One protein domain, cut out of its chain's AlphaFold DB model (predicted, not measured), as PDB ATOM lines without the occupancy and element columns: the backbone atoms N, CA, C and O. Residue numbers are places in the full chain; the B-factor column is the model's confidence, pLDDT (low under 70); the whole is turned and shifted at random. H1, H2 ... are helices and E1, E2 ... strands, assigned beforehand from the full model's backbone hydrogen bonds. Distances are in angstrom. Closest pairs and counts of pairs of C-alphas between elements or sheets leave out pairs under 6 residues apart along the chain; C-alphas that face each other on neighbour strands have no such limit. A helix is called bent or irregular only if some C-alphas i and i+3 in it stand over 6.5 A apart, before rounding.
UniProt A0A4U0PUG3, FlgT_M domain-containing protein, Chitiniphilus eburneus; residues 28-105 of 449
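AT A GLANCE: This is residues 28 to 105 of the 449 residues of the protein "FlgT_M domain-containing protein" of Chitiniphilus eburneus (UniProt A0A4U0PUG3). Helix H1 packs on one face of a three-stranded sheet, E1-E5-E4, in two layers; the hairpin E2-E3 reaches away as a long arm. The 78 printed residues, of mixed class, run E1 H1 E2 E3 E4 E5; both sheets are antiparallel. The whole is loose, radius of gyration of the C-alphas 16.5 A, spanning 50 by 30 by 16 A.

IN THESE COORDINATES: E1, residues 28 to 32, begins at C-alpha 28 (273.558, 171.074, 357.274). H1, 33 to 54, spans 25.2 A and is irregular: C-alphas 34 and 37 are 9.0 A apart. E2, 57 to 66, spans 26.0 A; E3, 69 to 78, 26.5 A; E4, 84 to 93, 26.3 A. E5, 96 to 104, spans 25.1 A and ends at C-alpha 104 (276.661, 157.966, 361.990).

HOW THE PARTS SIT: N 29 and O 99 of E1 and E5 are 2.8 A apart, N 98 and O 91 of hairpin E4-E5 2.9 A, N 58 and O 77 of E2-E3 2.9 A. H1's closest C-alphas to E1 are Ala 47 and Gly 29, 3.7 A. H1 has 13 of 18 O i to N i+4 pairs within hydrogen-bond range. E3 and E4 are apart.

THE WHOLE: The C-alphas of Gly 68 and Trp 91 are farthest apart, 50.7 A. The printed part has no cut, and its links are tight. Residues 34 to 35 and 56 to 77 have pLDDT under 70.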
ATOM      1  N   ILE A  28     274.201 170.501 358.455       83.25
ATOM      2  CA  ILE A  28     273.558 171.074 357.274       83.25
ATOM      3  C   ILE A  28     274.600 171.226 356.167       83.25
ATOM      4  O   ILE A  28     275.688 171.751 356.411       83.25
ATOM      5  N   GLY A  29     274.248 170.802 354.958       82.38
ATOM      6  CA  GLY A  29     274.969 171.128 353.737       82.38
ATOM      7  C   GLY A  29     274.125 171.969 352.792       82.38
ATOM      8  O   GLY A  29     272.888 171.928 352.828       82.38
ATOM      9  N   VAL A  30     274.799 172.775 351.979       83.69
ATOM     10  CA  VAL A  30     274.164 173.755 351.094       83.69
ATOM     11  C   VAL A  30     274.744 173.717 349.686       83.69
ATOM     12  O   VAL A  30     275.943 173.545 349.491       83.69
ATOM     13  N   ALA A  31     273.899 173.932 348.678       77.44
ATOM     14  CA  ALA A  31     274.346 174.086 347.294       77.44
ATOM     15  C   ALA A  31     273.482 175.087 346.517       77.44
ATOM     16  O   ALA A  31     272.295 175.222 346.806       77.44
ATOM     17  N   PRO A  32     274.021 175.784 345.503       75.38
ATOM     18  CA  PRO A  32     273.224 176.673 344.663       75.38
ATOM     19  C   PRO A  32     272.144 175.923 343.873       75.38
ATOM     20  O   PRO A  32     272.400 174.864 343.308       75.38
ATOM     21  N   LEU A  33     270.953 176.507 343.731       76.50
ATOM     22  CA  LEU A  33     269.909 175.967 342.846       76.50
ATOM     23  C   LEU A  33     270.258 176.132 341.357       76.50
ATOM     24  O   LEU A  33     269.701 175.437 340.511       76.50
ATOM     25  N   SER A  34     271.221 177.001 341.024       69.62
ATOM     26  CA  SER A  34     271.701 177.214 339.651       69.62
ATOM     27  C   SER A  34     272.366 175.980 339.033       69.62
ATOM     28  O   SER A  34     272.553 175.938 337.823       69.62
ATOM     29  N   VAL A  35     272.732 174.983 339.849       61.62
ATOM     30  CA  VAL A  35     273.315 173.707 339.397       61.62
ATOM     31  C   VAL A  35     272.229 172.670 339.044       61.62
ATOM     32  O   VAL A  35     272.531 171.531 338.689       61.62
ATOM     33  N   GLY A  36     270.950 173.057 339.115       77.62
ATOM     34  CA  GLY A  36     269.815 172.244 338.686       77.62
ATOM     35  C   GLY A  36     269.660 170.964 339.507       77.62
ATOM     36  O   GLY A  36     269.711 170.985 340.735       77.62
ATOM     37  N   SER A  37     269.480 169.829 338.828       77.44
ATOM     38  CA  SER A  37     269.279 168.518 339.464       77.44
ATOM     39  C   SER A  37     270.470 168.047 340.313       77.44
ATOM     40  O   SER A  37     270.283 167.208 341.193       77.44
ATOM     41  N   ALA A  38     271.669 168.606 340.108       84.06
ATOM     42  CA  ALA A  38     272.861 168.282 340.893       84.06
ATOM     43  C   ALA A  38     272.909 168.986 342.264       84.06
ATOM     44  O   ALA A  38     273.677 168.568 343.130       84.06
ATOM     45  N   ALA A  39     272.073 170.009 342.496       82.06
ATOM     46  CA  ALA A  39     272.087 170.798 343.731       82.06
ATOM     47  C   ALA A  39     271.875 169.932 344.984       82.06
ATOM     48  O   ALA A  39     272.547 170.122 345.994       82.06
ATOM     49  N   ARG A  40     270.998 168.923 344.909       89.81
ATOM     50  CA  ARG A  40     270.758 168.001 346.026       89.81
ATOM     51  C   ARG A  40     271.994 167.170 346.373       89.81
ATOM     52  O   ARG A  40     272.333 167.052 347.546       89.81
ATOM     53  N   GLN A  41     272.651 166.593 345.366       87.88
ATOM     54  CA  GLN A  41     273.823 165.741 345.579       87.88
ATOM     55  C   GLN A  41     274.995 166.560 346.124       87.88
ATOM     56  O   GLN A  41     275.643 166.148 347.075       87.88
ATOM     57  N   GLN A  42     275.192 167.767 345.597       80.62
ATOM     58  CA  GLN A  42     276.241 168.665 346.059       80.62
ATOM     59  C   GLN A  42     275.998 169.169 347.489       80.62
ATOM     60  O   GLN A  42     276.939 169.252 348.273       80.62
ATOM     61  N   ALA A  43     274.744 169.459 347.858       80.69
ATOM     62  CA  ALA A  43     274.399 169.812 349.234       80.69
ATOM     63  C   ALA A  43     274.626 168.624 350.185       80.69
ATOM     64  O   ALA A  43     275.033 168.816 351.327       80.69
ATOM     65  N   LEU A  44     274.393 167.391 349.721       87.12
ATOM     66  CA  LEU A  44     274.654 166.181 350.499       87.12
ATOM     67  C   LEU A  44     276.158 165.945 350.697       87.12
ATOM     68  O   LEU A  44     276.580 165.635 351.810       87.12
ATOM     69  N   ASP A  45     276.959 166.125 349.647       82.56
ATOM     70  CA  ASP A  45     278.417 166.001 349.716       82.56
ATOM     71  C   ASP A  45     279.013 167.059 350.663       82.56
ATOM     72  O   ASP A  45     279.877 166.739 351.482       82.56
ATOM     73  N   ASP A  46     278.492 168.290 350.625       80.00
ATOM     74  CA  ASP A  46     278.832 169.360 351.570       80.00
ATOM     75  C   ASP A  46     278.458 168.983 353.017       80.00
ATOM     76  O   ASP A  46     279.280 169.092 353.929       80.00
ATOM     77  N   ALA A  47     277.257 168.434 353.240       84.06
ATOM     78  CA  ALA A  47     276.815 167.989 354.563       84.06
ATOM     79  C   ALA A  47     277.707 166.869 355.134       84.06
ATOM     80  O   ALA A  47     278.067 166.891 356.314       84.06
ATOM     81  N   LEU A  48     278.101 165.900 354.298       86.25
ATOM     82  CA  LEU A  48     278.991 164.800 354.679       86.25
ATOM     83  C   LEU A  48     280.422 165.280 354.951       86.25
ATOM     84  O   LEU A  48     281.051 164.813 355.906       86.25
ATOM     85  N   ALA A  49     280.924 166.232 354.161       76.44
ATOM     86  CA  ALA A  49     282.218 166.863 354.395       76.44
ATOM     87  C   ALA A  49     282.227 167.612 355.734       76.44
ATOM     88  O   ALA A  49     283.103 167.378 356.570       76.44
ATOM     89  N   ASN A  50     281.203 168.427 355.994       77.19
ATOM     90  CA  ASN A  50     281.043 169.149 357.255       77.19
ATOM     91  C   ASN A  50     280.939 168.189 358.453       77.19
ATOM     92  O   ASN A  50     281.570 168.420 359.487       77.19
ATOM     93  N   ALA A  51     280.234 167.062 358.302       83.25
ATOM     94  CA  ALA A  51     280.133 166.028 359.331       83.25
ATOM     95  C   ALA A  51     281.482 165.372 359.658       83.25
ATOM     96  O   ALA A  51     281.804 165.152 360.832       83.25
ATOM     97  N   ALA A  52     282.284 165.080 358.631       82.12
ATOM     98  CA  ALA A  52     283.620 164.516 358.795       82.12
ATOM     99  C   ALA A  52     284.571 165.504 359.493       82.12
ATOM    100  O   ALA A  52     285.346 165.111 360.366       82.12
ATOM    101  N   LEU A  53     284.480 166.797 359.161       75.19
ATOM    102  CA  LEU A  53     285.286 167.853 359.780       75.19
ATOM    103  C   LEU A  53     284.893 168.106 361.245       75.19
ATOM    104  O   LEU A  53     285.768 168.281 362.096       75.19
ATOM    105  N   ALA A  54     283.597 168.064 361.566       70.12
ATOM    106  CA  ALA A  54     283.090 168.252 362.928       70.12
ATOM    107  C   ALA A  54     283.567 167.162 363.910       70.12
ATOM    108  O   ALA A  54     283.681 167.410 365.107       70.12
ATOM    109  N   ASN A  55     283.907 165.968 363.409       71.69
ATOM    110  CA  ASN A  55     284.359 164.833 364.222       71.69
ATOM    111  C   ASN A  55     285.886 164.740 364.391       71.69
ATOM    112  O   ASN A  55     286.408 163.696 364.809       71.69
ATOM    113  N   GLY A  56     286.576 165.855 364.135       62.41
ATOM    114  CA  GLY A  56     288.003 166.053 364.362       62.41
ATOM    115  C   GLY A  56     288.807 165.968 363.070       62.41
ATOM    116  O   GLY A  56     288.619 165.061 362.263       62.41
ATOM    117  N   VAL A  57     289.768 166.871 362.899       62.72
ATOM    118  CA  VAL A  57     290.623 166.960 361.707       62.72
ATOM    119  C   VAL A  57     292.075 166.780 362.123       62.72
ATOM    120  O   VAL A  57     292.551 167.478 363.018       62.72
ATOM    121  N   GLN A  58     292.781 165.864 361.466       55.03
ATOM    122  CA  GLN A  58     294.228 165.750 361.581       55.03
ATOM    123  C   GLN A  58     294.877 166.488 360.413       55.03
ATOM    124  O   GLN A  58     294.553 166.269 359.243       55.03
ATOM    125  N   VAL A  59     295.791 167.393 360.752       50.47
ATOM    126  CA  VAL A  59     296.584 168.135 359.777       50.47
ATOM    127  C   VAL A  59     297.810 167.297 359.455       50.47
ATOM    128  O   VAL A  59     298.683 167.124 360.303       50.47
ATOM    129  N   TYR A  60     297.873 166.773 358.236       45.91
ATOM    130  CA  TYR A  60     299.068 166.113 357.736       45.91
ATOM    131  C   TYR A  60     299.877 167.144 356.956       45.91
ATOM    132  O   TYR A  60     299.461 167.589 355.887       45.91
ATOM    133  N   ALA A  61     301.027 167.537 357.499       41.88
ATOM    134  CA  ALA A  61     302.063 168.167 356.698       41.88
ATOM    135  C   ALA A  61     302.725 167.054 355.880       41.88
ATOM    136  O   ALA A  61     303.384 166.181 356.443       41.88
ATOM    137  N   MET A  62     302.473 167.025 354.572       44.03
ATOM    138  CA  MET A  62     303.229 166.157 353.676       44.03
ATOM    139  C   MET A  62     304.383 166.970 353.105       44.03
ATOM    140  O   MET A  62     304.167 167.864 352.289       44.03
ATOM    141  N   ASP A  63     305.599 166.645 353.538       47.53
ATOM    142  CA  ASP A  63     306.818 167.036 352.838       47.53
ATOM    143  C   ASP A  63     306.994 166.061 351.672       47.53
ATOM    144  O   ASP A  63     307.648 165.023 351.788       47.53
ATOM    145  N   GLN A  64     306.336 166.340 350.546       43.50
ATOM    146  CA  GLN A  64     306.534 165.527 349.353       43.50
ATOM    147  C   GLN A  64     307.771 166.044 348.622       43.50
ATOM    148  O   GLN A  64     307.722 167.055 347.923       43.50
ATOM    149  N   SER A  65     308.893 165.355 348.842       42.78
ATOM    150  CA  SER A  65     310.105 165.504 348.043       42.78
ATOM    151  C   SER A  65     309.976 164.625 346.806       42.78
ATOM    152  O   SER A  65     310.075 163.405 346.897       42.78
ATOM    153  N   ASP A  66     309.727 165.247 345.657       38.16
ATOM    154  CA  ASP A  66     309.862 164.594 344.355       38.16
ATOM    155  C   ASP A  66     310.888 165.394 343.543       38.16
ATOM    156  O   ASP A  66     310.706 166.590 343.294       38.16
ATOM    157  N   ASN A  67     312.027 164.769 343.233       39.94
ATOM    158  CA  ASN A  67     313.154 165.360 342.499       39.94
ATOM    159  C   ASN A  67     313.599 166.762 342.984       39.94
ATOM    160  O   ASN A  67     313.723 167.697 342.195       39.94
ATOM    161  N   GLY A  68     313.830 166.932 344.293       43.84
ATOM    162  CA  GLY A  68     314.373 168.181 344.858       43.84
ATOM    163  C   GLY A  68     313.363 169.324 345.023       43.84
ATOM    164  O   GLY A  68     313.744 170.434 345.393       43.84
ATOM    165  N   ARG A  69     312.069 169.071 344.795       39.00
ATOM    166  CA  ARG A  69     310.984 170.023 345.068       39.00
ATOM    167  C   ARG A  69     310.464 169.790 346.483       39.00
ATOM    168  O   ARG A  69     310.002 168.697 346.783       39.00
ATOM    169  N   LEU A  70     310.524 170.804 347.344       41.09
ATOM    170  CA  LEU A  70     309.792 170.821 348.613       41.09
ATOM    171  C   LEU A  70     308.453 171.517 348.366       41.09
ATOM    172  O   LEU A  70     308.388 172.741 348.277       41.09
ATOM    173  N   ALA A  71     307.386 170.739 348.216       40.91
ATOM    174  CA  ALA A  71     306.028 171.262 348.237       40.91
ATOM    175  C   ALA A  71     305.423 170.964 349.610       40.91
ATOM    176  O   ALA A  71     305.070 169.826 349.900       40.91
ATOM    177  N   GLN A  72     305.298 171.988 350.458       42.94
ATOM    178  CA  GLN A  72     304.524 171.876 351.691       42.94
ATOM    179  C   GLN A  72     303.042 172.003 351.348       42.94
ATOM    180  O   GLN A  72     302.504 173.102 351.190       42.94
ATOM    181  N   SER A  73     302.376 170.863 351.194       41.78
ATOM    182  CA  SER A  73     300.917 170.798 351.166       41.78
ATOM    183  C   SER A  73     300.428 170.268 352.508       41.78
ATOM    184  O   SER A  73     300.635 169.101 352.841       41.78
ATOM    185  N   GLY A  74     299.775 171.129 353.288       46.22
ATOM    186  CA  GLY A  74     298.989 170.686 354.431       46.22
ATOM    187  C   GLY A  74     297.697 170.064 353.920       46.22
ATOM    188  O   GLY A  74     296.825 170.786 353.438       46.22
ATOM    189  N   GLN A  75     297.569 168.739 353.990       48.53
ATOM    190  CA  GLN A  75     296.306 168.075 353.688       48.53
ATOM    191  C   GLN A  75     295.526 167.889 354.988       48.53
ATOM    192  O   GLN A  75     295.972 167.224 355.927       48.53
ATOM    193  N   LEU A  76     294.341 168.491 355.044       52.97
ATOM    194  CA  LEU A  76     293.384 168.270 356.120       52.97
ATOM    195  C   LEU A  76     292.701 166.929 355.859       52.97
ATOM    196  O   LEU A  76     291.955 166.800 354.887       52.97
ATOM    197  N   ARG A  77     292.969 165.916 356.690       60.38
ATOM    198  CA  ARG A  77     292.225 164.651 356.636       60.38
ATOM    199  C   ARG A  77     291.300 164.578 357.849       60.38
ATOM    200  O   ARG A  77     291.774 164.724 358.979       60.38
ATOM    201  N   PRO A  78     289.986 164.373 357.652       70.50
ATOM    202  CA  PRO A  78     289.096 164.109 358.768       70.50
ATOM    203  C   PRO A  78     289.564 162.838 359.477       70.50
ATOM    204  O   PRO A  78     289.931 161.848 358.846       70.50
ATOM    205  N   THR A  79     289.574 162.882 360.804       73.00
ATOM    206  CA  THR A  79     290.050 161.774 361.646       73.00
ATOM    207  C   THR A  79     289.080 160.597 361.574       73.00
ATOM    208  O   THR A  79     289.474 159.450 361.771       73.00
ATOM    209  N   ARG A  80     287.802 160.879 361.289       73.56
ATOM    210  CA  ARG A  80     286.744 159.894 361.069       73.56
ATOM    211  C   ARG A  80     285.798 160.380 359.977       73.56
ATOM    212  O   ARG A  80     285.364 161.528 359.995       73.56
ATOM    213  N   THR A  81     285.452 159.493 359.055       80.56
ATOM    214  CA  THR A  81     284.407 159.716 358.049       80.56
ATOM    215  C   THR A  81     283.099 159.059 358.497       80.56
ATOM    216  O   THR A  81     283.155 157.984 359.102       80.56
ATOM    217  N   PRO A  82     281.930 159.661 358.218       82.38
ATOM    218  CA  PRO A  82     280.645 159.022 358.489       82.38
ATOM    219  C   PRO A  82     280.532 157.688 357.734       82.38
ATOM    220  O   PRO A  82     280.841 157.631 356.546       82.38
ATOM    221  N   THR A  83     280.087 156.623 358.402       82.12
ATOM    222  CA  THR A  83     279.843 155.309 357.772       82.12
ATOM    223  C   THR A  83     278.440 155.201 357.185       82.12
ATOM    224  O   THR A  83     278.208 154.451 356.241       82.12
ATOM    225  N   SER A  84     277.491 155.970 357.716       84.88
ATOM    226  CA  SER A  84     276.142 156.123 357.168       84.88
ATOM    227  C   SER A  84     275.543 157.471 357.579       84.88
ATOM    228  O   SER A  84     276.100 158.178 358.420       84.88
ATOM    229  N   TYR A  85     274.419 157.857 356.979       90.31
ATOM    230  CA  TYR A  85     273.708 159.089 357.315       90.31
ATOM    231  C   TYR A  85     272.196 158.882 357.229       90.31
ATOM    232  O   TYR A  85     271.711 158.022 356.492       90.31
ATOM    233  N   ARG A  86     271.442 159.693 357.971       92.12
ATOM    234  CA  ARG A  86     269.986 159.799 357.844       92.12
ATOM    235  C   ARG A  86     269.614 161.239 357.531       92.12
ATOM    236  O   ARG A  86     270.006 162.136 358.264       92.12
ATOM    237  N   VAL A  87     268.847 161.460 356.470       92.19
ATOM    238  CA  VAL A  87     268.344 162.801 356.151       92.19
ATOM    239  C   VAL A  87     267.230 163.166 357.129       92.19
ATOM    240  O   VAL A  87     266.287 162.396 357.313       92.19
ATOM    241  N   LEU A  88     267.364 164.318 357.780       91.50
ATOM    242  CA  LEU A  88     266.389 164.865 358.719       91.50
ATOM    243  C   LEU A  88     265.440 165.840 358.025       91.50
ATOM    244  O   LEU A  88     264.231 165.783 358.252       91.50
ATOM    245  N   ARG A  89     265.979 166.729 357.182       90.75
ATOM    246  CA  ARG A  89     265.199 167.770 356.504       90.75
ATOM    247  C   ARG A  89     265.855 168.210 355.198       90.75
ATOM    248  O   ARG A  89     267.074 168.300 355.114       90.75
ATOM    249  N   GLU A  90     265.032 168.535 354.207       93.88
ATOM    250  CA  GLU A  90     265.446 169.124 352.928       93.88
ATOM    251  C   GLU A  90     264.567 170.351 352.660       93.88
ATOM    252  O   GLU A  90     263.346 170.284 352.824       93.88
ATOM    253  N   TRP A  91     265.162 171.487 352.291       90.56
ATOM    254  CA  TRP A  91     264.402 172.690 351.933       90.56
ATOM    255  C   TRP A  91     265.131 173.545 350.898       90.56
ATOM    256  O   TRP A  91     266.336 173.427 350.691       90.56
ATOM    257  N   GLN A  92     264.377 174.423 350.236       89.19
ATOM    258  CA  GLN A  92     264.895 175.376 349.257       89.19
ATOM    259  C   GLN A  92     264.585 176.794 349.731       89.19
ATOM    260  O   GLN A  92     263.461 177.078 350.144       89.19
ATOM    261  N   GLY A  93     265.572 177.682 349.680       80.19
ATOM    262  CA  GLY A  93     265.410 179.072 350.092       80.19
ATOM    263  C   GLY A  93     266.576 179.930 349.624       80.19
ATOM    264  O   GLY A  93     267.703 179.454 349.538       80.19
ATOM    265  N   ASN A  94     266.313 181.197 349.294       77.50
ATOM    266  CA  ASN A  94     267.346 182.179 348.929       77.50
ATOM    267  C   ASN A  94     268.280 181.738 347.780       77.50
ATOM    268  O   ASN A  94     269.463 182.069 347.771       77.50
ATOM    269  N   GLY A  95     267.768 180.968 346.811       77.50
ATOM    270  CA  GLY A  95     268.569 180.454 345.692       77.50
ATOM    271  C   GLY A  95     269.473 179.264 346.042       77.50
ATOM    272  O   GLY A  95     270.288 178.866 345.209       77.50
ATOM    273  N   LEU A  96     269.334 178.690 347.242       74.88
ATOM    274  CA  LEU A  96     270.115 177.561 347.744       74.88
ATOM    275  C   LEU A  96     269.216 176.357 348.072       74.88
ATOM    276  O   LEU A  96     268.065 176.494 348.494       74.88
ATOM    277  N   TYR A  97     269.771 175.167 347.871       78.94
ATOM    278  CA  TYR A  97     269.257 173.882 348.317       78.94
ATOM    279  C   TYR A  97     269.949 173.514 349.627       78.94
ATOM    280  O   TYR A  97     271.178 173.513 349.685       78.94
ATOM    281  N   HIS A  98     269.177 173.200 350.659       88.56
ATOM    282  CA  HIS A  98     269.676 172.838 351.980       88.56
ATOM    283  C   HIS A  98     269.287 171.397 352.316       88.56
ATOM    284  O   HIS A  98     268.130 171.008 352.130       88.56
ATOM    285  N   ILE A  99     270.229 170.628 352.859       89.44
ATOM    286  CA  ILE A  99     269.988 169.280 353.382       89.44
ATOM    287  C   ILE A  99     270.597 169.145 354.772       89.44
ATOM    288  O   ILE A  99     271.754 169.480 354.995       89.44
ATOM    289  N   GLU A 100     269.805 168.662 355.716       90.06
ATOM    290  CA  GLU A 100     270.196 168.432 357.102       90.06
ATOM    291  C   GLU A 100     270.261 166.926 357.344       90.06
ATOM    292  O   GLU A 100     269.282 166.214 357.100       90.06
ATOM    293  N   ILE A 101     271.415 166.431 357.789       89.88
ATOM    294  CA  ILE A 101     271.672 165.004 358.000       89.88
ATOM    295  C   ILE A 101     272.101 164.714 359.440       89.88
ATOM    296  O   ILE A 101     272.760 165.524 360.080       89.88
ATOM    297  N   ASP A 102     271.765 163.523 359.924       89.75
ATOM    298  CA  ASP A 102     272.275 162.887 361.144       89.75
ATOM    299  C   ASP A 102     273.339 161.853 360.720       89.75
ATOM    300  O   ASP A 102     272.982 160.758 360.259       89.75
ATOM    301  N   PRO A 103     274.637 162.211 360.755       85.50
ATOM    302  CA  PRO A 103     275.727 161.330 360.355       85.50
ATOM    303  C   PRO A 103     276.039 160.303 361.454       85.50
ATOM    304  O   PRO A 103     276.129 160.623 362.638       85.50
ATOM    305  N   ARG A 104     276.254 159.042 361.076       86.69
ATOM    306  CA  ARG A 104     276.661 157.966 361.990       86.69
ATOM    307  C   ARG A 104     278.136 157.638 361.793       86.69
ATOM    308  O   ARG A 104     278.609 157.514 360.665       86.69
ATOM    309  N   PHE A 105     278.842 157.470 362.905       81.06
ATOM    310  CA  PHE A 105     280.256 157.109 362.954       81.06
ATOM    311  C   PHE A 105     280.420 155.822 363.752       81.06
ATOM    312  O   PHE A 105     279.683 155.586 364.714       81.06
TER     313      PHE A 105